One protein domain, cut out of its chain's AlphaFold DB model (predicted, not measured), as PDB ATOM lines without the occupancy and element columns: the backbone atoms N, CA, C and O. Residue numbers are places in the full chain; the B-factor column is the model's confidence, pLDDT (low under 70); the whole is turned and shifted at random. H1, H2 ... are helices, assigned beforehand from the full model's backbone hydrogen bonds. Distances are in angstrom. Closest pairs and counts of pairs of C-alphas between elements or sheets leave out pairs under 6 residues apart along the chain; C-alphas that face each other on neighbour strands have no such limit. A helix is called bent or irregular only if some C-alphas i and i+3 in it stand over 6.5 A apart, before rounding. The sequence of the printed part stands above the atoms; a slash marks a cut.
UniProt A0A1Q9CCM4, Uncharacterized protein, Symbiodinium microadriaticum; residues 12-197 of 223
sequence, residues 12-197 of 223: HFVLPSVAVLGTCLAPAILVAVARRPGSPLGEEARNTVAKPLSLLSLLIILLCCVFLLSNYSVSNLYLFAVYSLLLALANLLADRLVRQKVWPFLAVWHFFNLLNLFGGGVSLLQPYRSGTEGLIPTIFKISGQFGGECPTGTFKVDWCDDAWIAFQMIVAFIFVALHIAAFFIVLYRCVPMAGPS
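AT A GLANCE: This is residues 12 to 197 of the 223 residues of an uncharacterized protein of Symbiodinium microadriaticum (UniProt A0A1Q9CCM4). H3, H4, H5 and H7 pack as a ring of four long helices, with H1a, the first arm of bent H1, slanting over H3 and H4 on one side and short H6 beside H4, H5 and H7 near one end. H1a, H3, H4, H5 and H7 make an up-and-down bundle, each running against the one before; H1b and H2 lie farthest from the middle. The printed part has 186 residues with seven named helices, H1 to H7 in chain order, and no named strand: all helix, mostly aligned. It is compact, radius of gyration of the C-alphas 18.2 A, and only just elongated, spanning 63 by 41 by 26 A.

IN THESE COORDINATES: H1, residues 12 to 34, begins at C-alpha 12 (22.159, -39.260, 14.871). By its hydrogen bonds it was assigned as one helix, but it is bent: C-alphas 24 and 27 are 6.6 A apart, between arms H1a, 12 to 24, and H1b, 27 to 34. H2 is 40 to 49, H3 52 to 69 (26.7 A), H4 77 to 96 (29.4 A), H5 100 to 119 (30.0 A), H6 135 to 140, and H7 162 to 193 (47.5 A), ending at C-alpha 193 (-5.689, -13.409, 1.009).

HOW THE PARTS SIT: Hairpin H3 and H4 touch at Ser 57 and Ala 88, closest C-alphas 4.6 A, a shallow tilt of 23 degrees. H5 touches H7 at His 110 and Phe 183, closest C-alphas 5.6 A. H3 and H5 are apart. Every O i to N i+4 pair is within hydrogen-bond range in H1b, H2, H4 and H6; H1a has 8 of 9, H3 11 of 14, H5 14 of 16, H7 26 of 28.

THE WHOLE: The printed part has no cut. Links H5 to H6 and H6 to H7 are long. Mean pLDDT of the printed part is 74.1; 75 residues are under 70, among them 12 to 31 and 143 to 160.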
ATOM      1  N   HIS A  12      21.139 -40.299  15.032       46.72
ATOM      2  CA  HIS A  12      22.159 -39.260  14.871       46.72
ATOM      3  C   HIS A  12      23.052 -39.455  13.636       46.72
ATOM      4  O   HIS A  12      23.578 -38.470  13.137       46.72
ATOM      5  N   PHE A  13      23.220 -40.679  13.124       49.53
ATOM      6  CA  PHE A  13      24.076 -40.939  11.956       49.53
ATOM      7  C   PHE A  13      23.295 -41.178  10.660       49.53
ATOM      8  O   PHE A  13      23.608 -40.589   9.631       49.53
ATOM      9  N   VAL A  14      22.253 -42.012  10.683       50.78
ATOM     10  CA  VAL A  14      21.554 -42.439   9.460       50.78
ATOM     11  C   VAL A  14      20.653 -41.338   8.919       50.78
ATOM     12  O   VAL A  14      20.605 -41.136   7.706       50.78
ATOM     13  N   LEU A  15      19.965 -40.597   9.793       51.88
ATOM     14  CA  LEU A  15      19.059 -39.539   9.350       51.88
ATOM     15  C   LEU A  15      19.820 -38.402   8.649       51.88
ATOM     16  O   LEU A  15      19.408 -38.035   7.549       51.88
ATOM     17  N   PRO A  16      20.951 -37.894   9.185       52.84
ATOM     18  CA  PRO A  16      21.766 -36.915   8.476       52.84
ATOM     19  C   PRO A  16      22.376 -37.478   7.195       52.84
ATOM     20  O   PRO A  16      22.332 -36.794   6.186       52.84
ATOM     21  N   SER A  17      22.873 -38.721   7.167       54.31
ATOM     22  CA  SER A  17      23.457 -39.295   5.944       54.31
ATOM     23  C   SER A  17      22.436 -39.500   4.819       54.31
ATOM     24  O   SER A  17      22.722 -39.184   3.666       54.31
ATOM     25  N   VAL A  18      21.228 -39.981   5.131       57.94
ATOM     26  CA  VAL A  18      20.142 -40.116   4.143       57.94
ATOM     27  C   VAL A  18      19.610 -38.743   3.736       57.94
ATOM     28  O   VAL A  18      19.352 -38.524   2.552       57.94
ATOM     29  N   ALA A  19      19.505 -37.802   4.682       55.66
ATOM     30  CA  ALA A  19      19.149 -36.421   4.385       55.66
ATOM     31  C   ALA A  19      20.168 -35.791   3.434       55.66
ATOM     32  O   ALA A  19      19.729 -35.265   2.427       55.66
ATOM     33  N   VAL A  20      21.478 -35.933   3.692       61.34
ATOM     34  CA  VAL A  20      22.599 -35.467   2.848       61.34
ATOM     35  C   VAL A  20      22.542 -36.073   1.453       61.34
ATOM     36  O   VAL A  20      22.627 -35.353   0.462       61.34
ATOM     37  N   LEU A  21      22.376 -37.393   1.343       63.47
ATOM     38  CA  LEU A  21      22.286 -38.048   0.037       63.47
ATOM     39  C   LEU A  21      21.057 -37.555  -0.739       63.47
ATOM     40  O   LEU A  21      21.165 -37.245  -1.924       63.47
ATOM     41  N   GLY A  22      19.911 -37.409  -0.071       60.78
ATOM     42  CA  GLY A  22      18.690 -36.862  -0.662       60.78
ATOM     43  C   GLY A  22      18.810 -35.388  -1.070       60.78
ATOM     44  O   GLY A  22      18.425 -35.037  -2.186       60.78
ATOM     45  N   THR A  23      19.371 -34.525  -0.215       62.66
ATOM     46  CA  THR A  23      19.567 -33.089  -0.488       62.66
ATOM     47  C   THR A  23      20.567 -32.848  -1.589       62.66
ATOM     48  O   THR A  23      20.328 -31.979  -2.418       62.66
ATOM     49  N   CYS A  24      21.682 -33.575  -1.617       61.59
ATOM     50  CA  CYS A  24      22.699 -33.317  -2.623       61.59
ATOM     51  C   CYS A  24      22.296 -33.929  -3.994       61.59
ATOM     52  O   CYS A  24      22.659 -33.382  -5.036       61.59
ATOM     53  N   LEU A  25      21.474 -34.995  -4.033       67.56
ATOM     54  CA  LEU A  25      20.956 -35.575  -5.286       67.56
ATOM     55  C   LEU A  25      19.745 -34.828  -5.867       67.56
ATOM     56  O   LEU A  25      19.617 -34.748  -7.089       67.56
ATOM     57  N   ALA A  26      18.857 -34.266  -5.042       64.94
ATOM     58  CA  ALA A  26      17.608 -33.665  -5.525       64.94
ATOM     59  C   ALA A  26      17.803 -32.490  -6.518       64.94
ATOM     60  O   ALA A  26      17.157 -32.502  -7.570       64.94
ATOM     61  N   PRO A  27      18.709 -31.519  -6.291       61.88
ATOM     62  CA  PRO A  27      19.007 -30.446  -7.242       61.88
ATOM     63  C   PRO A  27      19.651 -30.970  -8.529       61.88
ATOM     64  O   PRO A  27      19.309 -30.512  -9.619       61.88
ATOM     65  N   ALA A  28      20.542 -31.963  -8.425       67.69
ATOM     66  CA  ALA A  28      21.195 -32.575  -9.580       67.69
ATOM     67  C   ALA A  28      20.185 -33.311 -10.473       67.69
ATOM     68  O   ALA A  28      20.192 -33.140 -11.693       67.69
ATOM     69  N   ILE A  29      19.265 -34.065  -9.865       68.75
ATOM     70  CA  ILE A  29      18.168 -34.734 -10.568       68.75
ATOM     71  C   ILE A  29      17.243 -33.696 -11.212       68.75
ATOM     72  O   ILE A  29      16.891 -33.841 -12.381       68.75
ATOM     73  N   LEU A  30      16.898 -32.616 -10.503       67.06
ATOM     74  CA  LEU A  30      16.034 -31.563 -11.036       67.06
ATOM     75  C   LEU A  30      16.651 -30.873 -12.264       67.06
ATOM     76  O   LEU A  30      15.969 -30.688 -13.271       67.06
ATOM     77  N   VAL A  31      17.947 -30.546 -12.223       67.38
ATOM     78  CA  VAL A  31      18.670 -29.951 -13.361       67.38
ATOM     79  C   VAL A  31      18.787 -30.942 -14.521       67.38
ATOM     80  O   VAL A  31      18.578 -30.565 -15.676       67.38
ATOM     81  N   ALA A  32      19.084 -32.213 -14.238       70.88
ATOM     82  CA  ALA A  32      19.169 -33.256 -15.257       70.88
ATOM     83  C   ALA A  32      17.823 -33.475 -15.969       70.88
ATOM     84  O   ALA A  32      17.790 -33.645 -17.189       70.88
ATOM     85  N   VAL A  33      16.713 -33.421 -15.229       69.81
ATOM     86  CA  VAL A  33      15.355 -33.530 -15.777       69.81
ATOM     87  C   VAL A  33      14.967 -32.264 -16.550       69.81
ATOM     88  O   VAL A  33      14.486 -32.381 -17.674       69.81
ATOM     89  N   ALA A  34      15.266 -31.063 -16.039       62.88
ATOM     90  CA  ALA A  34      14.994 -29.790 -16.724       62.88
ATOM     91  C   ALA A  34      15.710 -29.661 -18.082       62.88
ATOM     92  O   ALA A  34      15.256 -28.946 -18.980       62.88
ATOM     93  N   ARG A  35      16.838 -30.355 -18.267       73.50
ATOM     94  CA  ARG A  35      17.580 -30.367 -19.532       73.50
ATOM     95  C   ARG A  35      16.973 -31.272 -20.605       73.50
ATOM     96  O   ARG A  35      17.379 -31.125 -21.750       73.50
ATOM     97  N   ARG A  36      16.006 -32.145 -20.286       72.06
ATOM     98  CA  ARG A  36      15.353 -33.040 -21.262       72.06
ATOM     99  C   ARG A  36      14.281 -32.284 -22.064       72.06
ATOM    100  O   ARG A  36      13.197 -32.044 -21.524       72.06
ATOM    101  N   PRO A  37      14.548 -31.899 -23.327       64.19
ATOM    102  CA  PRO A  37      13.578 -31.175 -24.139       64.19
ATOM    103  C   PRO A  37      12.430 -32.105 -24.555       64.19
ATOM    104  O   PRO A  37      12.660 -33.274 -24.853       64.19
ATOM    105  N   GLY A  38      11.197 -31.592 -24.557       67.94
ATOM    106  CA  GLY A  38      10.012 -32.323 -25.022       67.94
ATOM    107  C   GLY A  38       9.443 -33.364 -24.051       67.94
ATOM    108  O   GLY A  38       8.543 -34.107 -24.433       67.94
ATOM    109  N   SER A  39       9.937 -33.439 -22.809       78.31
ATOM    110  CA  SER A  39       9.320 -34.279 -21.773       78.31
ATOM    111  C   SER A  39       8.447 -33.434 -20.835       78.31
ATOM    112  O   SER A  39       8.913 -32.379 -20.394       78.31
ATOM    113  N   PRO A  40       7.235 -33.890 -20.461       73.12
ATOM    114  CA  PRO A  40       6.359 -33.152 -19.542       73.12
ATOM    115  C   PRO A  40       7.042 -32.894 -18.187       73.12
ATOM    116  O   PRO A  40       6.941 -31.809 -17.625       73.12
ATOM    117  N   LEU A  41       7.850 -33.852 -17.721       70.25
ATOM    118  CA  LEU A  41       8.695 -33.724 -16.529       70.25
ATOM    119  C   LEU A  41       9.781 -32.642 -16.671       70.25
ATOM    120  O   LEU A  41      10.111 -31.964 -15.699       70.25
ATOM    121  N   GLY A  42      10.353 -32.472 -17.867       71.31
ATOM    122  CA  GLY A  42      11.373 -31.461 -18.146       71.31
ATOM    123  C   GLY A  42      10.807 -30.043 -18.190       71.31
ATOM    124  O   GLY A  42      11.425 -29.122 -17.654       71.31
ATOM    125  N   GLU A  43       9.614 -29.864 -18.758       73.69
ATOM    126  CA  GLU A  43       8.895 -28.584 -18.725       73.69
ATOM    127  C   GLU A  43       8.470 -28.212 -17.301       73.69
ATOM    128  O   GLU A  43       8.669 -27.075 -16.871       73.69
ATOM    129  N   GLU A  44       7.979 -29.179 -16.523       69.25
ATOM    130  CA  GLU A  44       7.617 -28.972 -15.119       69.25
ATOM    131  C   GLU A  44       8.835 -28.601 -14.256       69.25
ATOM    132  O   GLU A  44       8.771 -27.686 -13.426       69.25
ATOM    133  N   ALA A  45       9.983 -29.242 -14.488       65.88
ATOM    134  CA  ALA A  45      11.235 -28.902 -13.819       65.88
ATOM    135  C   ALA A  45      11.731 -27.493 -14.200       65.88
ATOM    136  O   ALA A  45      12.139 -26.737 -13.318       65.88
ATOM    137  N   ARG A  46      11.632 -27.088 -15.476       72.56
ATOM    138  CA  ARG A  46      11.961 -25.716 -15.919       72.56
ATOM    139  C   ARG A  46      11.045 -24.672 -15.286       72.56
ATOM    140  O   ARG A  46      11.538 -23.675 -14.764       72.56
ATOM    141  N   ASN A  47       9.740 -24.927 -15.264       72.56
ATOM    142  CA  ASN A  47       8.760 -24.054 -14.615       72.56
ATOM    143  C   ASN A  47       8.979 -23.956 -13.100       72.56
ATOM    144  O   ASN A  47       8.721 -22.910 -12.509       72.56
ATOM    145  N   THR A  48       9.481 -25.019 -12.467       68.00
ATOM    146  CA  THR A  48       9.861 -25.004 -11.047       68.00
ATOM    147  C   THR A  48      11.094 -24.124 -10.821       68.00
ATOM    148  O   THR A  48      11.069 -23.260  -9.953       68.00
ATOM    149  N   VAL A  49      12.150 -24.269 -11.629       65.62
ATOM    150  CA  VAL A  49      13.378 -23.452 -11.513       65.62
ATOM    151  C   VAL A  49      13.126 -21.971 -11.823       65.62
ATOM    152  O   VAL A  49      13.785 -21.105 -11.255       65.62
ATOM    153  N   ALA A  50      12.144 -21.662 -12.672       73.38
ATOM    154  CA  ALA A  50      11.760 -20.288 -12.993       73.38
ATOM    155  C   ALA A  50      11.096 -19.537 -11.819       73.38
ATOM    156  O   ALA A  50      11.019 -18.308 -11.843       73.38
ATOM    157  N   LYS A  51      10.608 -20.240 -10.786       81.88
ATOM    158  CA  LYS A  51       9.970 -19.605  -9.626       81.88
ATOM    159  C   LYS A  51      11.026 -19.175  -8.600       81.88
ATOM    160  O   LYS A  51      11.818 -20.009  -8.159       81.88
ATOM    161  N   PRO A  52      11.004 -17.913  -8.130       84.19
ATOM    162  CA  PRO A  52      12.032 -17.396  -7.227       84.19
ATOM    163  C   PRO A  52      12.075 -18.137  -5.881       84.19
ATOM    164  O   PRO A  52      13.158 -18.421  -5.378       84.19
ATOM    165  N   LEU A  53      10.920 -18.518  -5.317       85.88
ATOM    166  CA  LEU A  53      10.856 -19.269  -4.057       85.88
ATOM    167  C   LEU A  53      11.413 -20.695  -4.201       85.88
ATOM    168  O   LEU A  53      12.142 -21.169  -3.328       85.88
ATOM    169  N   SER A  54      11.114 -21.360  -5.317       85.19
ATOM    170  CA  SER A  54      11.662 -22.676  -5.644       85.19
ATOM    171  C   SER A  54      13.179 -22.634  -5.834       85.19
ATOM    172  O   SER A  54      13.883 -23.475  -5.278       85.19
ATOM    173  N   LEU A  55      13.705 -21.623  -6.537       85.00
ATOM    174  CA  LEU A  55      15.149 -21.428  -6.698       85.00
ATOM    175  C   LEU A  55      15.848 -21.214  -5.346       85.00
ATOM    176  O   LEU A  55      16.839 -21.883  -5.053       85.00
ATOM    177  N   LEU A  56      15.308 -20.327  -4.501       88.75
ATOM    178  CA  LEU A  56      15.831 -20.093  -3.150       88.75
ATOM    179  C   LEU A  56      15.828 -21.376  -2.318       88.75
ATOM    180  O   LEU A  56      16.800 -21.674  -1.633       88.75
ATOM    181  N   SER A  57      14.756 -22.161  -2.412       88.62
ATOM    182  CA  SER A  57      14.627 -23.420  -1.678       88.62
ATOM    183  C   SER A  57      15.660 -24.454  -2.127       88.62
ATOM    184  O   SER A  57      16.240 -25.133  -1.288       88.62
ATOM    185  N   LEU A  58      15.966 -24.530  -3.425       85.81
ATOM    186  CA  LEU A  58      17.040 -25.389  -3.936       85.81
ATOM    187  C   LEU A  58      18.423 -24.946  -3.450       85.81
ATOM    188  O   LEU A  58      19.242 -25.792  -3.098       85.81
ATOM    189  N   LEU A  59      18.680 -23.636  -3.392       87.31
ATOM    190  CA  LEU A  59      19.926 -23.107  -2.835       87.31
ATOM    191  C   LEU A  59      20.054 -23.436  -1.342       87.31
ATOM    192  O   LEU A  59      21.101 -23.915  -0.921       87.31
ATOM    193  N   ILE A  60      18.983 -23.264  -0.560       89.81
ATOM    194  CA  ILE A  60      18.946 -23.643   0.863       89.81
ATOM    195  C   ILE A  60      19.262 -25.138   1.031       89.81
ATOM    196  O   ILE A  60      20.127 -25.494   1.825       89.81
ATOM    197  N   ILE A  61      18.627 -26.007   0.237       87.06
ATOM    198  CA  ILE A  61      18.864 -27.464   0.222       87.06
ATOM    199  C   ILE A  61      20.342 -27.793  -0.029       87.06
ATOM    200  O   ILE A  61      20.905 -28.638   0.668       87.06
ATOM    201  N   LEU A  62      20.980 -27.120  -0.993       85.75
ATOM    202  CA  LEU A  62      22.399 -27.318  -1.302       85.75
ATOM    203  C   LEU A  62      23.304 -26.880  -0.147       85.75
ATOM    204  O   LEU A  62      24.213 -27.615   0.238       85.75
ATOM    205  N   LEU A  63      23.044 -25.708   0.435       88.06
ATOM    206  CA  LEU A  63      23.835 -25.192   1.553       88.06
ATOM    207  C   LEU A  63      23.668 -26.039   2.824       88.06
ATOM    208  O   LEU A  63      24.623 -26.171   3.587       88.06
ATOM    209  N   CYS A  64      22.516 -26.694   3.022       86.56
ATOM    210  CA  CYS A  64      22.327 -27.646   4.121       86.56
ATOM    211  C   CYS A  64      23.356 -28.789   4.104       86.56
ATOM    212  O   CYS A  64      23.714 -29.269   5.180       86.56
ATOM    213  N   CYS A  65      23.863 -29.215   2.932       81.06
ATOM    214  CA  CYS A  65      24.889 -30.265   2.856       81.06
ATOM    215  C   CYS A  65      26.138 -29.871   3.684       81.06
ATOM    216  O   CYS A  65      26.708 -30.727   4.353       81.06
ATOM    217  N   VAL A  66      26.513 -28.584   3.741       83.94
ATOM    218  CA  VAL A  66      27.670 -28.102   4.527       83.94
ATOM    219  C   VAL A  66      27.476 -28.362   6.021       83.94
ATOM    220  O   VAL A  66      28.344 -28.943   6.670       83.94
ATOM    221  N   PHE A  67      26.322 -27.993   6.573       82.88
ATOM    222  CA  PHE A  67      26.028 -28.156   8.002       82.88
ATOM    223  C   PHE A  67      25.772 -29.608   8.403       82.88
ATOM    224  O   PHE A  67      26.067 -29.991   9.529       82.88
ATOM    225  N   LEU A  68      25.241 -30.427   7.494       78.38
ATOM    226  CA  LEU A  68      25.016 -31.848   7.752       78.38
ATOM    227  C   LEU A  68      26.310 -32.674   7.694       78.38
ATOM    228  O   LEU A  68      26.437 -33.647   8.429       78.38
ATOM    229  N   LEU A  69      27.270 -32.291   6.844       74.12
ATOM    230  CA  LEU A  69      28.610 -32.896   6.811       74.12
ATOM    231  C   LEU A  69      29.462 -32.492   8.021       74.12
ATOM    232  O   LEU A  69      30.435 -33.163   8.361       74.12
ATOM    233  N   SER A  70      29.082 -31.403   8.682       69.94
ATOM    234  CA  SER A  70      29.761 -30.857   9.849       69.94
ATOM    235  C   SER A  70      29.355 -31.623  11.111       69.94
ATOM    236  O   SER A  70      28.491 -31.197  11.876       69.94
ATOM    237  N   ASN A  71      29.949 -32.805  11.299       63.69
ATOM    238  CA  ASN A  71      29.672 -33.687  12.431       63.69
ATOM    239  C   ASN A  71      30.483 -33.273  13.667       63.69
ATOM    240  O   ASN A  71      31.544 -33.825  13.951       63.69
ATOM    241  N   TYR A  72      29.975 -32.282  14.392       65.12
ATOM    242  CA  TYR A  72      30.523 -31.870  15.679       65.12
ATOM    243  C   TYR A  72      29.711 -32.514  16.800       65.12
ATOM    244  O   TYR A  72      28.518 -32.248  16.937       65.12
ATOM    245  N   SER A  73      30.353 -33.332  17.630       55.75
ATOM    246  CA  SER A  73      29.705 -34.064  18.732       55.75
ATOM    247  C   SER A  73      29.018 -33.164  19.766       55.75
ATOM    248  O   SER A  73      28.121 -33.622  20.471       55.75
ATOM    249  N   VAL A  74      29.428 -31.896  19.853       56.41
ATOM    250  CA  VAL A  74      28.940 -30.913  20.833       56.41
ATOM    251  C   VAL A  74      27.931 -29.933  20.219       56.41
ATOM    252  O   VAL A  74      27.178 -29.280  20.939       56.41
ATOM    253  N   SER A  75      27.848 -29.852  18.885       63.69
ATOM    254  CA  SER A  75      27.088 -28.801  18.210       63.69
ATOM    255  C   SER A  75      25.838 -29.310  17.495       63.69
ATOM    256  O   SER A  75      25.851 -30.262  16.717       63.69
ATOM    257  N   ASN A  76      24.738 -28.590  17.696       72.50
ATOM    258  CA  ASN A  76      23.430 -28.869  17.107       72.50
ATOM    259  C   ASN A  76      23.292 -28.361  15.653       72.50
ATOM    260  O   ASN A  76      22.177 -28.111  15.191       72.50
ATOM    261  N   LEU A  77      24.397 -28.201  14.912       76.69
ATOM    262  CA  LEU A  77      24.395 -27.653  13.545       76.69
ATOM    263  C   LEU A  77      23.499 -28.428  12.579       76.69
ATOM    264  O   LEU A  77      22.758 -27.836  11.791       76.69
ATOM    265  N   TYR A  78      23.502 -29.753  12.696       75.00
ATOM    266  CA  TYR A  78      22.661 -30.614  11.875       75.00
ATOM    267  C   TYR A  78      21.159 -30.350  12.095       75.00
ATOM    268  O   TYR A  78      20.378 -30.490  11.156       75.00
ATOM    269  N   LEU A  79      20.730 -29.915  13.291       76.88
ATOM    270  CA  LEU A  79      19.319 -29.614  13.571       76.88
ATOM    271  C   LEU A  79      18.841 -28.367  12.820       76.88
ATOM    272  O   LEU A  79      17.740 -28.384  12.265       76.88
ATOM    273  N   PHE A  80      19.672 -27.319  12.737       80.12
ATOM    274  CA  PHE A  80      19.371 -26.140  11.915       80.12
ATOM    275  C   PHE A  80      19.203 -26.522  10.442       80.12
ATOM    276  O   PHE A  80      18.265 -26.067   9.781       80.12
ATOM    277  N   ALA A  81      20.078 -27.403   9.951       81.62
ATOM    278  CA  ALA A  81      20.051 -27.882   8.577       81.62
ATOM    279  C   ALA A  81      18.805 -28.725   8.277       81.62
ATOM    280  O   ALA A  81      18.141 -28.494   7.271       81.62
ATOM    281  N   VAL A  82      18.448 -29.666   9.159       78.31
ATOM    282  CA  VAL A  82      17.261 -30.524   8.997       78.31
ATOM    283  C   VAL A  82      15.977 -29.698   9.007       78.31
ATOM    284  O   VAL A  82      15.122 -29.885   8.143       78.31
ATOM    285  N   TYR A  83      15.828 -28.764   9.945       77.81
ATOM    286  CA  TYR A  83      14.611 -27.957  10.030       77.81
ATOM    287  C   TYR A  83      14.443 -27.049   8.803       77.81
ATOM    288  O   TYR A  83      13.373 -26.986   8.198       77.81
ATOM    289  N   SER A  84      15.534 -26.414   8.385       85.56
ATOM    290  CA  SER A  84      15.563 -25.563   7.195       85.56
ATOM    291  C   SER A  84      15.354 -26.353   5.901       85.56
ATOM    292  O   SER A  84      14.692 -25.867   4.985       85.56
ATOM    293  N   LEU A  85      15.851 -27.592   5.846       84.38
ATOM    294  CA  LEU A  85      15.607 -28.523   4.751       84.38
ATOM    295  C   LEU A  85      14.118 -28.858   4.625       84.38
ATOM    296  O   LEU A  85      13.555 -28.748   3.537       84.38
ATOM    297  N   LEU A  86      13.466 -29.235   5.727       83.38
ATOM    298  CA  LEU A  86      12.030 -29.535   5.729       83.38
ATOM    299  C   LEU A  86      11.210 -28.335   5.244       83.38
ATOM    300  O   LEU A  86      10.296 -28.496   4.436       83.38
ATOM    301  N   LEU A  87      11.577 -27.129   5.674       87.62
ATOM    302  CA  LEU A  87      10.926 -25.897   5.245       87.62
ATOM    303  C   LEU A  87      11.165 -25.587   3.756       87.62
ATOM    304  O   LEU A  87      10.238 -25.196   3.050       87.62
ATOM    305  N   ALA A  88      12.377 -25.809   3.245       86.81
ATOM    306  CA  ALA A  88      12.682 -25.657   1.822       86.81
ATOM    307  C   ALA A  88      11.917 -26.670   0.951       86.81
ATOM    308  O   ALA A  88      11.414 -26.326  -0.120       86.81
ATOM    309  N   LEU A  89      11.753 -27.909   1.423       84.06
ATOM    310  CA  LEU A  89      10.905 -28.902   0.762       84.06
ATOM    311  C   LEU A  89       9.427 -28.490   0.790       84.06
ATOM    312  O   LEU A  89       8.736 -28.615  -0.222       84.06
ATOM    313  N   ALA A  90       8.948 -27.946   1.912       85.19
ATOM    314  CA  ALA A  90       7.589 -27.424   2.027       85.19
ATOM    315  C   ALA A  90       7.335 -26.256   1.057       85.19
ATOM    316  O   ALA A  90       6.270 -26.207   0.446       85.19
ATOM    317  N   ASN A  91       8.315 -25.370   0.844       87.00
ATOM    318  CA  ASN A  91       8.235 -24.311  -0.168       87.00
ATOM    319  C   ASN A  91       8.074 -24.875  -1.587       87.00
ATOM    320  O   ASN A  91       7.197 -24.436  -2.328       87.00
ATOM    321  N   LEU A  92       8.893 -25.866  -1.960       83.81
ATOM    322  CA  LEU A  92       8.806 -26.518  -3.273       83.81
ATOM    323  C   LEU A  92       7.446 -27.197  -3.475       83.81
ATOM    324  O   LEU A  92       6.873 -27.136  -4.563       83.81
ATOM    325  N   LEU A  93       6.908 -27.823  -2.426       82.69
ATOM    326  CA  LEU A  93       5.585 -28.434  -2.467       82.69
ATOM    327  C   LEU A  93       4.476 -27.377  -2.568       82.69
ATOM    328  O   LEU A  93       3.552 -27.541  -3.363       82.69
ATOM    329  N   ALA A  94       4.572 -26.283  -1.810       82.75
ATOM    330  CA  ALA A  94       3.623 -25.175  -1.867       82.75
ATOM    331  C   ALA A  94       3.592 -24.516  -3.255       82.75
ATOM    332  O   ALA A  94       2.518 -24.192  -3.746       82.75
ATOM    333  N   ASP A  95       4.733 -24.405  -3.939       78.31
ATOM    334  CA  ASP A  95       4.792 -23.901  -5.316       78.31
ATOM    335  C   ASP A  95       4.102 -24.827  -6.335       78.31
ATOM    336  O   ASP A  95       3.698 -24.361  -7.409       78.31
ATOM    337  N   ARG A  96       3.963 -26.125  -6.025       72.88
ATOM    338  CA  ARG A  96       3.232 -27.108  -6.849       72.88
ATOM    339  C   ARG A  96       1.749 -27.169  -6.511       72.88
ATOM    340  O   ARG A  96       0.915 -27.381  -7.389       72.88
ATOM    341  N   LEU A  97       1.405 -26.984  -5.242       70.69
ATOM    342  CA  LEU A  97       0.025 -26.948  -4.790       70.69
ATOM    343  C   LEU A  97      -0.551 -25.555  -5.072       70.69
ATOM    344  O   LEU A  97      -0.283 -24.606  -4.351       70.69
ATOM    345  N   VAL A  98      -1.439 -25.425  -6.061       62.34
ATOM    346  CA  VAL A  98      -2.140 -24.159  -6.408       62.34
ATOM    347  C   VAL A  98      -3.107 -23.681  -5.291       62.34
ATOM    348  O   VAL A  98      -3.992 -22.854  -5.487       62.34
ATOM    349  N   ARG A  99      -2.975 -24.205  -4.068       64.12
ATOM    350  CA  ARG A  99      -3.853 -23.918  -2.937       64.12
ATOM    351  C   ARG A  99      -3.353 -22.694  -2.181       64.12
ATOM    352  O   ARG A  99      -2.416 -22.767  -1.393       64.12
ATOM    353  N   GLN A 100      -4.081 -21.592  -2.330       66.19
ATOM    354  CA  GLN A 100      -3.850 -20.342  -1.600       66.19
ATOM    355  C   GLN A 100      -3.851 -20.512  -0.062       66.19
ATOM    356  O   GLN A 100      -3.225 -19.745   0.649       66.19
ATOM    357  N   LYS A 101      -4.464 -21.561   0.492       76.88
ATOM    358  CA  LYS A 101      -4.550 -21.740   1.952       76.88
ATOM    359  C   LYS A 101      -3.232 -22.129   2.642       76.88
ATOM    360  O   LYS A 101      -3.179 -22.090   3.864       76.88
ATOM    361  N   VAL A 102      -2.194 -22.530   1.901       83.69
ATOM    362  CA  VAL A 102      -0.938 -23.044   2.491       83.69
ATOM    363  C   VAL A 102       0.014 -21.915   2.906       83.69
ATOM    364  O   VAL A 102       0.777 -22.069   3.857       83.69
ATOM    365  N   TRP A 103      -0.057 -20.760   2.239       87.00
ATOM    366  CA  TRP A 103       0.898 -19.664   2.421       87.00
ATOM    367  C   TRP A 103       0.938 -19.083   3.844       87.00
ATOM    368  O   TRP A 103       2.047 -18.904   4.344       87.00
ATOM    369  N   PRO A 104      -0.192 -18.872   4.556       87.19
ATOM    370  CA  PRO A 104      -0.150 -18.366   5.931       87.19
ATOM    371  C   PRO A 104       0.545 -19.325   6.905       87.19
ATOM    372  O   PRO A 104       1.353 -18.896   7.726       87.19
ATOM    373  N   PHE A 105       0.291 -20.634   6.789       87.31
ATOM    374  CA  PHE A 105       0.975 -21.643   7.606       87.31
ATOM    375  C   PHE A 105       2.478 -21.662   7.322       87.31
ATOM    376  O   PHE A 105       3.289 -21.747   8.242       87.31
ATOM    377  N   LEU A 106       2.847 -21.534   6.047       88.69
ATOM    378  CA  LEU A 106       4.239 -21.478   5.622       88.69
ATOM    379  C   LEU A 106       4.931 -20.204   6.132       88.69
ATOM    380  O   LEU A 106       6.074 -20.275   6.570       88.69
ATOM    381  N   ALA A 107       4.237 -19.060   6.148       89.19
ATOM    382  CA  ALA A 107       4.750 -17.807   6.704       89.19
ATOM    383  C   ALA A 107       5.061 -17.944   8.199       89.19
ATOM    384  O   ALA A 107       6.152 -17.582   8.639       89.19
ATOM    385  N   VAL A 108       4.135 -18.524   8.969       89.56
ATOM    386  CA  VAL A 108       4.330 -18.801  10.399       89.56
ATOM    387  C   VAL A 108       5.521 -19.738  10.615       89.56
ATOM    388  O   VAL A 108       6.354 -19.494  11.487       89.56
ATOM    389  N   TRP A 109       5.659 -20.778   9.789       89.31
ATOM    390  CA  TRP A 109       6.791 -21.701   9.875       89.31
ATOM    391  C   TRP A 109       8.131 -21.010   9.552       89.31
ATOM    392  O   TRP A 109       9.097 -21.166  10.300       89.31
ATOM    393  N   HIS A 110       8.196 -20.177   8.508       90.12
ATOM    394  CA  HIS A 110       9.385 -19.364   8.209       90.12
ATOM    395  C   HIS A 110       9.742 -18.402   9.338       90.12
ATOM    396  O   HIS A 110      10.919 -18.275   9.670       90.12
ATOM    397  N   PHE A 111       8.749 -17.766   9.956       89.44
ATOM    398  CA  PHE A 111       8.972 -16.888  11.101       89.44
ATOM    399  C   PHE A 111       9.647 -17.639  12.254       89.44
ATOM    400  O   PHE A 111      10.684 -17.201  12.752       89.44
ATOM    401  N   PHE A 112       9.131 -18.818  12.619       86.31
ATOM    402  CA  PHE A 112       9.767 -19.653  13.638       86.31
ATOM    403  C   PHE A 112      11.169 -20.108  13.228       86.31
ATOM    404  O   PHE A 112      12.070 -20.103  14.063       86.31
ATOM    405  N   ASN A 113      11.392 -20.444  11.952       86.44
ATOM    406  CA  ASN A 113      12.732 -20.773  11.470       86.44
ATOM    407  C   ASN A 113      13.716 -19.616  11.660       86.44
ATOM    408  O   ASN A 113      14.813 -19.825  12.168       86.44
ATOM    409  N   LEU A 114      13.325 -18.397  11.290       87.81
ATOM    410  CA  LEU A 114      14.169 -17.215  11.452       87.81
ATOM    411  C   LEU A 114      14.481 -16.942  12.923       87.81
ATOM    412  O   LEU A 114      15.638 -16.692  13.253       87.81
ATOM    413  N   LEU A 115      13.492 -17.062  13.814       85.88
ATOM    414  CA  LEU A 115      13.730 -16.955  15.255       85.88
ATOM    415  C   LEU A 115      14.764 -17.976  15.736       85.88
ATOM    416  O   LEU A 115      15.643 -17.626  16.519       85.88
ATOM    417  N   ASN A 116      14.712 -19.210  15.232       81.19
ATOM    418  CA  ASN A 116      15.698 -20.229  15.580       81.19
ATOM    419  C   ASN A 116      17.086 -19.894  15.032       81.19
ATOM    420  O   ASN A 116      18.062 -19.984  15.770       81.19
ATOM    421  N   LEU A 117      17.175 -19.470  13.770       84.88
ATOM    422  CA  LEU A 117      18.439 -19.110  13.130       84.88
ATOM    423  C   LEU A 117      19.137 -17.930  13.824       84.88
ATOM    424  O   LEU A 117      20.364 -17.945  13.926       84.88
ATOM    425  N   PHE A 118      18.383 -16.942  14.319       83.25
ATOM    426  CA  PHE A 118      18.932 -15.767  15.004       83.25
ATOM    427  C   PHE A 118      19.121 -15.952  16.509       83.25
ATOM    428  O   PHE A 118      20.182 -15.635  17.038       83.25
ATOM    429  N   GLY A 119      18.074 -16.398  17.201       67.94
ATOM    430  CA  GLY A 119      17.944 -16.245  18.648       67.94
ATOM    431  C   GLY A 119      18.089 -17.526  19.453       67.94
ATOM    432  O   GLY A 119      18.195 -17.430  20.667       67.94
ATOM    433  N   GLY A 120      18.105 -18.697  18.809       62.34
ATOM    434  CA  GLY A 120      18.210 -19.973  19.508       62.34
ATOM    435  C   GLY A 120      17.042 -20.243  20.458       62.34
ATOM    436  O   GLY A 120      17.076 -19.899  21.634       62.34
ATOM    437  N   GLY A 121      16.021 -20.937  19.953       58.47
ATOM    438  CA  GLY A 121      15.023 -21.594  20.790       58.47
ATOM    439  C   GLY A 121      13.687 -20.867  20.898       58.47
ATOM    440  O   GLY A 121      13.469 -20.032  21.771       58.47
ATOM    441  N   VAL A 122      12.715 -21.355  20.129       52.53
ATOM    442  CA  VAL A 122      11.308 -21.350  20.552       52.53
ATOM    443  C   VAL A 122      11.002 -22.763  21.057       52.53
ATOM    444  O   VAL A 122      10.380 -23.578  20.380       52.53
ATOM    445  N   SER A 123      11.515 -23.081  22.253       49.50
ATOM    446  CA  SER A 123      11.578 -24.450  22.808       49.50
ATOM    447  C   SER A 123      10.223 -25.164  22.945       49.50
ATOM    448  O   SER A 123      10.206 -26.371  23.162       49.50
ATOM    449  N   LEU A 124       9.102 -24.445  22.847       49.66
ATOM    450  CA  LEU A 124       7.746 -24.999  22.943       49.66
ATOM    451  C   LEU A 124       7.187 -25.509  21.605       49.66
ATOM    452  O   LEU A 124       6.233 -26.278  21.612       49.66
ATOM    453  N   LEU A 125       7.759 -25.098  20.468       46.75
ATOM    454  CA  LEU A 125       7.238 -25.421  19.129       46.75
ATOM    455  C   LEU A 125       8.223 -26.215  18.263       46.75
ATOM    456  O   LEU A 125       7.892 -26.598  17.140       46.75
ATOM    457  N   GLN A 126       9.426 -26.483  18.769       47.97
ATOM    458  CA  GLN A 126      10.424 -27.282  18.072       47.97
ATOM    459  C   GLN A 126      10.484 -28.695  18.671       47.97
ATOM    460  O   GLN A 126      10.791 -28.832  19.855       47.97
ATOM    461  N   PRO A 127      10.260 -29.762  17.879       44.38
ATOM    462  CA  PRO A 127      10.366 -31.145  18.358       44.38
ATOM    463  C   PRO A 127      11.797 -31.531  18.775       44.38
ATOM    464  O   PRO A 127      11.988 -32.527  19.466       44.38
ATOM    465  N   TYR A 128      12.794 -30.728  18.393       45.81
ATOM    466  CA  TYR A 128      14.183 -30.861  18.812       45.81
ATOM    467  C   TYR A 128      14.648 -29.533  19.396       45.81
ATOM    468  O   TYR A 128      14.591 -28.500  18.728       45.81
ATOM    469  N   ARG A 129      15.097 -29.557  20.650       49.44
ATOM    470  CA  ARG A 129      15.631 -28.385  21.340       49.44
ATOM    471  C   ARG A 129      16.971 -28.018  20.699       49.44
ATOM    472  O   ARG A 129      18.003 -28.570  21.072       49.44
ATOM    473  N   SER A 130      16.963 -27.108  19.723       54.00
ATOM    474  CA  SER A 130      18.170 -26.349  19.388       54.00
ATOM    475  C   SER A 130      18.591 -25.602  20.656       54.00
ATOM    476  O   SER A 130      17.725 -25.200  21.435       54.00
ATOM    477  N   GLY A 131      19.891 -25.486  20.923       57.53
ATOM    478  CA  GLY A 131      20.397 -24.797  22.115       57.53
ATOM    479  C   GLY A 131      19.882 -23.354  22.247       57.53
ATOM    480  O   GLY A 131      19.107 -22.860  21.433       57.53
ATOM    481  N   THR A 132      20.343 -22.638  23.266       67.06
ATOM    482  CA  THR A 132      19.955 -21.238  23.533       67.06
ATOM    483  C   THR A 132      20.566 -20.224  22.559       67.06
ATOM    484  O   THR A 132      20.601 -19.035  22.850       67.06
ATOM    485  N   GLU A 133      21.129 -20.685  21.443       76.00
ATOM    486  CA  GLU A 133      21.932 -19.876  20.531       76.00
ATOM    487  C   GLU A 133      21.533 -20.116  19.081       76.00
ATOM    488  O   GLU A 133      21.147 -21.223  18.708       76.00
ATOM    489  N   GLY A 134      21.608 -19.059  18.267       78.81
ATOM    490  CA  GLY A 134      21.355 -19.127  16.830       78.81
ATOM    491  C   GLY A 134      22.478 -19.820  16.053       78.81
ATOM    492  O   GLY A 134      23.510 -20.204  16.611       78.81
ATOM    493  N   LEU A 135      22.307 -19.932  14.735       84.25
ATOM    494  CA  LEU A 135      23.238 -20.628  13.841       84.25
ATOM    495  C   LEU A 135      24.647 -20.013  13.871       84.25
ATOM    496  O   LEU A 135      25.627 -20.727  14.060       84.25
ATOM    497  N   ILE A 136      24.752 -18.689  13.717       84.31
ATOM    498  CA  ILE A 136      26.045 -17.989  13.648       84.31
ATOM    499  C   ILE A 136      26.822 -18.088  14.976       84.31
ATOM    500  O   ILE A 136      27.973 -18.523  14.939       84.31
ATOM    501  N   PRO A 137      26.231 -17.784  16.155       81.19
ATOM    502  CA  PRO A 137      26.912 -18.002  17.435       81.19
ATOM    503  C   PRO A 137      27.306 -19.465  17.675       81.19
ATOM    504  O   PRO A 137      28.380 -19.728  18.208       81.19
ATOM    505  N   THR A 138      26.476 -20.418  17.230       80.31
ATOM    506  CA  THR A 138      26.767 -21.854  17.355       80.31
ATOM    507  C   THR A 138      28.027 -22.247  16.577       80.31
ATOM    508  O   THR A 138      28.841 -23.002  17.097       80.31
ATOM    509  N   ILE A 139      28.219 -21.739  15.354       81.19
ATOM    510  CA  ILE A 139      29.440 -22.002  14.566       81.19
ATOM    511  C   ILE A 139      30.642 -21.292  15.195       81.19
ATOM    512  O   ILE A 139      31.724 -21.869  15.295       81.19
ATOM    513  N   PHE A 140      30.453 -20.060  15.667       80.88
ATOM    514  CA  PHE A 140      31.514 -19.287  16.310       80.88
ATOM    515  C   PHE A 140      32.109 -20.008  17.528       80.88
ATOM    516  O   PHE A 140      33.326 -20.019  17.694       80.88
ATOM    517  N   LYS A 141      31.277 -20.679  18.335       76.06
ATOM    518  CA  LYS A 141      31.726 -21.475  19.489       76.06
ATOM    519  C   LYS A 141      32.603 -22.676  19.153       76.06
ATOM    520  O   LYS A 141      33.340 -23.136  20.020       76.06
ATOM    521  N   ILE A 142      32.538 -23.154  17.919       74.50
ATOM    522  CA  ILE A 142      33.359 -24.267  17.444       74.50
ATOM    523  C   ILE A 142      34.753 -23.765  17.041       74.50
ATOM    524  O   ILE A 142      35.702 -24.530  17.062       74.50
ATOM    525  N   SER A 143      34.924 -22.491  16.675       69.75
ATOM    526  CA  SER A 143      36.208 -21.978  16.170       69.75
ATOM    527  C   SER A 143      37.335 -22.061  17.195       69.75
ATOM    528  O   SER A 143      37.291 -21.346  18.179       69.75
ATOM    529  N   GLY A 144      38.430 -22.776  16.922       59.47
ATOM    530  CA  GLY A 144      39.574 -22.844  17.849       59.47
ATOM    531  C   GLY A 144      40.209 -21.489  18.207       59.47
ATOM    532  O   GLY A 144      40.828 -21.365  19.262       59.47
ATOM    533  N   GLN A 145      40.030 -20.459  17.370       59.66
ATOM    534  CA  GLN A 145      40.484 -19.088  17.642       59.66
ATOM    535  C   GLN A 145      39.523 -18.263  18.512       59.66
ATOM    536  O   GLN A 145      39.968 -17.339  19.193       59.66
ATOM    537  N   PHE A 146      38.221 -18.559  18.482       57.25
ATOM    538  CA  PHE A 146      37.181 -17.678  19.029       57.25
ATOM    539  C   PHE A 146      36.173 -18.366  19.971       57.25
ATOM    540  O   PHE A 146      35.504 -17.706  20.766       57.25
ATOM    541  N   GLY A 147      36.088 -19.689  19.904       58.56
ATOM    542  CA  GLY A 147      35.208 -20.586  20.630       58.56
ATOM    543  C   GLY A 147      36.000 -21.791  21.139       58.56
ATOM    544  O   GLY A 147      36.480 -22.630  20.387       58.56
ATOM    545  N   GLY A 148      36.193 -21.862  22.453       57.56
ATOM    546  CA  GLY A 148      37.174 -22.754  23.082       57.56
ATOM    547  C   GLY A 148      36.903 -24.264  23.002       57.56
ATOM    548  O   GLY A 148      37.514 -25.002  23.768       57.56
ATOM    549  N   GLU A 149      35.995 -24.740  22.145       64.19
ATOM    550  CA  GLU A 149      35.644 -26.165  22.047       64.19
ATOM    551  C   GLU A 149      36.586 -26.975  21.149       64.19
ATOM    552  O   GLU A 149      36.575 -28.206  21.210       64.19
ATOM    553  N   CYS A 150      37.436 -26.317  20.355       66.38
ATOM    554  CA  CYS A 150      38.371 -27.029  19.497       66.38
ATOM    555  C   CYS A 150      39.764 -27.221  20.092       66.38
ATOM    556  O   CYS A 150      40.386 -26.260  20.550       66.38
ATOM    557  N   PRO A 151      40.299 -28.458  20.043       64.38
ATOM    558  CA  PRO A 151      41.637 -28.736  20.530       64.38
ATOM    559  C   PRO A 151      42.682 -28.052  19.638       64.38
ATOM    560  O   PRO A 151      42.660 -28.168  18.412       64.38
ATOM    561  N   THR A 152      43.609 -27.333  20.269       63.91
ATOM    562  CA  THR A 152      44.707 -26.614  19.609       63.91
ATOM    563  C   THR A 152      46.041 -27.357  19.777       63.91
ATOM    564  O   THR A 152      46.161 -28.312  20.550       63.91
ATOM    565  N   GLY A 153      47.071 -26.951  19.028       65.94
ATOM    566  CA  GLY A 153      48.415 -27.534  19.130       65.94
ATOM    567  C   GLY A 153      48.515 -28.945  18.534       65.94
ATOM    568  O   GLY A 153      47.985 -29.212  17.459       65.94
ATOM    569  N   THR A 154      49.206 -29.859  19.218       58.56
ATOM    570  CA  THR A 154      49.465 -31.236  18.738       58.56
ATOM    571  C   THR A 154      48.230 -32.139  18.722       58.56
ATOM    572  O   THR A 154      48.301 -33.252  18.213       58.56
ATOM    573  N   PHE A 155      47.111 -31.673  19.281       62.25
ATOM    574  CA  PHE A 155      45.822 -32.366  19.288       62.25
ATOM    575  C   PHE A 155      44.829 -31.759  18.287       62.25
ATOM    576  O   PHE A 155      43.644 -32.085  18.347       62.25
ATOM    577  N   LYS A 156      45.290 -30.877  17.379       60.72
ATOM    578  CA  LYS A 156      44.449 -30.355  16.297       60.72
ATOM    579  C   LYS A 156      43.915 -31.529  15.477       60.72
ATOM    580  O   LYS A 156      44.651 -32.427  15.081       60.72
ATOM    581  N   VAL A 157      42.618 -31.496  15.238       62.72
ATOM    582  CA  VAL A 157      41.868 -32.493  14.482       62.72
ATOM    583  C   VAL A 157      41.358 -31.855  13.198       62.72
ATOM    584  O   VAL A 157      40.884 -30.721  13.223       62.72
ATOM    585  N   ASP A 158      41.429 -32.580  12.081       60.81
ATOM    586  CA  ASP A 158      41.109 -32.039  10.748       60.81
ATOM    587  C   ASP A 158      39.650 -31.572  10.610       60.81
ATOM    588  O   ASP A 158      39.345 -30.687   9.815       60.81
ATOM    589  N   TRP A 159      38.734 -32.118  11.421       60.69
ATOM    590  CA  TRP A 159      37.337 -31.673  11.465       60.69
ATOM    591  C   TRP A 159      37.157 -30.290  12.118       60.69
ATOM    592  O   TRP A 159      36.092 -29.683  11.984       60.69
ATOM    593  N   CYS A 160      38.195 -29.770  12.781       67.25
ATOM    594  CA  CYS A 160      38.244 -28.426  13.344       67.25
ATOM    595  C   CYS A 160      39.343 -27.558  12.720       67.25
ATOM    596  O   CYS A 160      40.211 -26.994  13.391       67.25
ATOM    597  N   ASP A 161      39.317 -27.468  11.396       73.94
ATOM    598  CA  ASP A 161      40.158 -26.528  10.677       73.94
ATOM    599  C   ASP A 161      39.523 -25.128  10.618       73.94
ATOM    600  O   ASP A 161      38.357 -24.978  10.246       73.94
ATOM    601  N   ASP A 162      40.295 -24.087  10.940       75.75
ATOM    602  CA  ASP A 162      39.809 -22.701  10.960       75.75
ATOM    603  C   ASP A 162      39.315 -22.250   9.575       75.75
ATOM    604  O   ASP A 162      38.354 -21.486   9.478       75.75
ATOM    605  N   ALA A 163      39.914 -22.762   8.492       81.06
ATOM    606  CA  ALA A 163      39.449 -22.485   7.134       81.06
ATOM    607  C   ALA A 163      38.066 -23.101   6.860       81.06
ATOM    608  O   ALA A 163      37.214 -22.465   6.235       81.06
ATOM    609  N   TRP A 164      37.812 -24.313   7.366       82.81
ATOM    610  CA  TRP A 164      36.509 -24.968   7.263       82.81
ATOM    611  C   TRP A 164      35.439 -24.230   8.072       82.81
ATOM    612  O   TRP A 164      34.328 -24.018   7.587       82.81
ATOM    613  N   ILE A 165      35.786 -23.746   9.263       81.31
ATOM    614  CA  ILE A 165      34.872 -22.972  10.114       81.31
ATOM    615  C   ILE A 165      34.584 -21.598   9.503       81.31
ATOM    616  O   ILE A 165      33.431 -21.167   9.464       81.31
ATOM    617  N   ALA A 166      35.592 -20.924   8.945       84.69
ATOM    618  CA  ALA A 166      35.390 -19.685   8.199       84.69
ATOM    619  C   ALA A 166      34.456 -19.897   6.995       84.69
ATOM    620  O   ALA A 166      33.543 -19.100   6.765       84.69
ATOM    621  N   PHE A 167      34.622 -21.005   6.264       87.44
ATOM    622  CA  PHE A 167      33.712 -21.386   5.187       87.44
ATOM    623  C   PHE A 167      32.281 -21.623   5.696       87.44
ATOM    624  O   PHE A 167      31.338 -21.073   5.127       87.44
ATOM    625  N   GLN A 168      32.100 -22.358   6.799       86.88
ATOM    626  CA  GLN A 168      30.788 -22.554   7.431       86.88
ATOM    627  C   GLN A 168      30.137 -21.235   7.850       86.88
ATOM    628  O   GLN A 168      28.937 -21.069   7.648       86.88
ATOM    629  N   MET A 169      30.906 -20.290   8.398       87.81
ATOM    630  CA  MET A 169      30.408 -18.966   8.780       87.81
ATOM    631  C   MET A 169      29.884 -18.199   7.564       87.81
ATOM    632  O   MET A 169      28.765 -17.688   7.597       87.81
ATOM    633  N   ILE A 170      30.649 -18.161   6.468       90.88
ATOM    634  CA  ILE A 170      30.220 -17.518   5.216       90.88
ATOM    635  C   ILE A 170      28.946 -18.183   4.685       90.88
ATOM    636  O   ILE A 170      27.975 -17.497   4.356       90.88
ATOM    637  N   VAL A 171      28.925 -19.517   4.648       90.94
ATOM    638  CA  VAL A 171      27.752 -20.286   4.222       90.94
ATOM    639  C   VAL A 171      26.552 -19.972   5.109       90.94
ATOM    640  O   VAL A 171      25.468 -19.754   4.582       90.94
ATOM    641  N   ALA A 172      26.729 -19.867   6.423       89.19
ATOM    642  CA  ALA A 172      25.663 -19.539   7.362       89.19
ATOM    643  C   ALA A 172      25.116 -18.122   7.186       89.19
ATOM    644  O   ALA A 172      23.903 -17.938   7.251       89.19
ATOM    645  N   PHE A 173      25.958 -17.132   6.886       90.75
ATOM    646  CA  PHE A 173      25.480 -15.789   6.550       90.75
ATOM    647  C   PHE A 173      24.604 -15.793   5.296       90.75
ATOM    648  O   PHE A 173      23.493 -15.257   5.314       90.75
ATOM    649  N   ILE A 174      25.074 -16.439   4.224       92.75
ATOM    650  CA  ILE A 174      24.302 -16.585   2.983       92.75
ATOM    651  C   ILE A 174      22.996 -17.331   3.276       92.75
ATOM    652  O   ILE A 174      21.924 -16.907   2.853       92.75
ATOM    653  N   PHE A 175      23.072 -18.410   4.049       91.25
ATOM    654  CA  PHE A 175      21.938 -19.242   4.424       91.25
ATOM    655  C   PHE A 175      20.844 -18.457   5.151       91.25
ATOM    656  O   PHE A 175      19.674 -18.518   4.770       91.25
ATOM    657  N   VAL A 176      21.218 -17.666   6.158       90.81
ATOM    658  CA  VAL A 176      20.285 -16.807   6.893       90.81
ATOM    659  C   VAL A 176      19.660 -15.769   5.958       90.81
ATOM    660  O   VAL A 176      18.440 -15.607   5.964       90.81
ATOM    661  N   ALA A 177      20.450 -15.123   5.094       92.94
ATOM    662  CA  ALA A 177      19.934 -14.157   4.123       92.94
ATOM    663  C   ALA A 177      18.907 -14.780   3.157       92.94
ATOM    664  O   ALA A 177      17.862 -14.180   2.894       92.94
ATOM    665  N   LEU A 178      19.152 -16.006   2.679       92.88
ATOM    666  CA  LEU A 178      18.210 -16.737   1.824       92.88
ATOM    667  C   LEU A 178      16.896 -17.045   2.550       92.88
ATOM    668  O   LEU A 178      15.827 -16.904   1.957       92.88
ATOM    669  N   HIS A 179      16.949 -17.420   3.831       92.19
ATOM    670  CA  HIS A 179      15.742 -17.646   4.628       92.19
ATOM    671  C   HIS A 179      14.940 -16.364   4.873       92.19
ATOM    672  O   HIS A 179      13.712 -16.403   4.811       92.19
ATOM    673  N   ILE A 180      15.605 -15.224   5.085       92.88
ATOM    674  CA  ILE A 180      14.934 -13.921   5.187       92.88
ATOM    675  C   ILE A 180      14.230 -13.589   3.866       92.88
ATOM    676  O   ILE A 180      13.051 -13.234   3.862       92.88
ATOM    677  N   ALA A 181      14.921 -13.752   2.735       92.06
ATOM    678  CA  ALA A 181      14.342 -13.509   1.416       92.06
ATOM    679  C   ALA A 181      13.132 -14.423   1.145       92.06
ATOM    680  O   ALA A 181      12.083 -13.950   0.701       92.06
ATOM    681  N   ALA A 182      13.247 -15.717   1.461       91.19
ATOM    682  CA  ALA A 182      12.155 -16.676   1.321       91.19
ATOM    683  C   ALA A 182      10.943 -16.290   2.184       91.19
ATOM    684  O   ALA A 182       9.815 -16.316   1.690       91.19
ATOM    685  N   PHE A 183      11.165 -15.861   3.431       93.19
ATOM    686  CA  PHE A 183      10.101 -15.394   4.316       93.19
ATOM    687  C   PHE A 183       9.332 -14.207   3.726       93.19
ATOM    688  O   PHE A 183       8.104 -14.251   3.662       93.19
ATOM    689  N   PHE A 184      10.027 -13.180   3.222       92.56
ATOM    690  CA  PHE A 184       9.366 -12.026   2.602       92.56
ATOM    691  C   PHE A 184       8.588 -12.392   1.335       92.56
ATOM    692  O   PHE A 184       7.494 -11.871   1.120       92.56
ATOM    693  N   ILE A 185       9.097 -13.320   0.520       90.44
ATOM    694  CA  ILE A 185       8.356 -13.820  -0.645       90.44
ATOM    695  C   ILE A 185       7.073 -14.528  -0.201       90.44
ATOM    696  O   ILE A 185       6.014 -14.293  -0.781       90.44
ATOM    697  N   VAL A 186       7.140 -15.369   0.832       89.81
ATOM    698  CA  VAL A 186       5.958 -16.061   1.367       89.81
ATOM    699  C   VAL A 186       4.957 -15.063   1.965       89.81
ATOM    700  O   VAL A 186       3.762 -15.184   1.699       89.81
ATOM    701  N   LEU A 187       5.414 -14.033   2.685       89.00
ATOM    702  CA  LEU A 187       4.551 -12.954   3.182       89.00
ATOM    703  C   LEU A 187       3.861 -12.199   2.045       89.00
ATOM    704  O   LEU A 187       2.648 -11.999   2.095       89.00
ATOM    705  N   TYR A 188       4.596 -11.842   0.991       87.44
ATOM    706  CA  TYR A 188       4.025 -11.197  -0.192       87.44
ATOM    707  C   TYR A 188       2.915 -12.052  -0.820       87.44
ATOM    708  O   TYR A 188       1.864 -11.540  -1.201       87.44
ATOM    709  N   ARG A 189       3.093 -13.379  -0.859       85.00
ATOM    710  CA  ARG A 189       2.074 -14.325  -1.345       85.00
ATOM    711  C   ARG A 189       0.848 -14.428  -0.433       85.00
ATOM    712  O   ARG A 189      -0.193 -14.870  -0.911       85.00
ATOM    713  N   CYS A 190       0.941 -14.017   0.832       83.50
ATOM    714  CA  CYS A 190      -0.192 -13.970   1.760       83.50
ATOM    715  C   CYS A 190      -1.055 -12.706   1.595       83.50
ATOM    716  O   CYS A 190      -2.236 -12.743   1.926       83.50
ATOM    717  N   VAL A 191      -0.508 -11.602   1.064       78.69
ATOM    718  CA  VAL A 191      -1.222 -10.313   0.924       78.69
ATOM    719  C   VAL A 191      -2.551 -10.432   0.157       78.69
ATOM    720  O   VAL A 191      -3.556  -9.925   0.658       78.69
ATOM    721  N   PRO A 192      -2.638 -11.152  -0.982       69.19
ATOM    722  CA  PRO A 192      -3.898 -11.302  -1.715       69.19
ATOM    723  C   PRO A 192      -5.011 -12.030  -0.941       69.19
ATOM    724  O   PRO A 192      -6.157 -12.003  -1.370       69.19
ATOM    725  N   MET A 193      -4.703 -12.690   0.183       63.44
ATOM    726  CA  MET A 193      -5.689 -13.409   1.009       63.44
ATOM    727  C   MET A 193      -6.287 -12.554   2.126       63.44
ATOM    728  O   MET A 193      -7.276 -12.961   2.730       63.44
ATOM    729  N   ALA A 194      -5.683 -11.400   2.419       56.97
ATOM    730  CA  ALA A 194      -6.184 -10.448   3.406       56.97
ATOM    731  C   ALA A 194      -7.161  -9.418   2.800       56.97
ATOM    732  O   ALA A 194      -7.786  -8.666   3.545       56.97
ATOM    733  N   GLY A 195      -7.304  -9.383   1.468       54.03
ATOM    734  CA  GLY A 195      -8.307  -8.566   0.778       54.03
ATOM    735  C   GLY A 195      -9.726  -9.140   0.906       54.03
ATOM    736  O   GLY A 195      -9.882 -10.328   1.214       54.03
ATOM    737  N   PRO A 196     -10.779  -8.328   0.688       49.94
ATOM    738  CA  PRO A 196     -12.145  -8.829   0.655       49.94
ATOM    739  C   PRO A 196     -12.246  -9.936  -0.398       49.94
ATOM    740  O   PRO A 196     -11.870  -9.773  -1.554       49.94
ATOM    741  N   SER A 197     -12.700 -11.113   0.031       52.44
ATOM    742  CA  SER A 197     -13.033 -12.191  -0.892       52.44
ATOM    743  C   SER A 197     -14.160 -11.707  -1.814       52.44
ATOM    744  O   SER A 197     -15.125 -11.149  -1.289       52.44
TER     745      SER A 197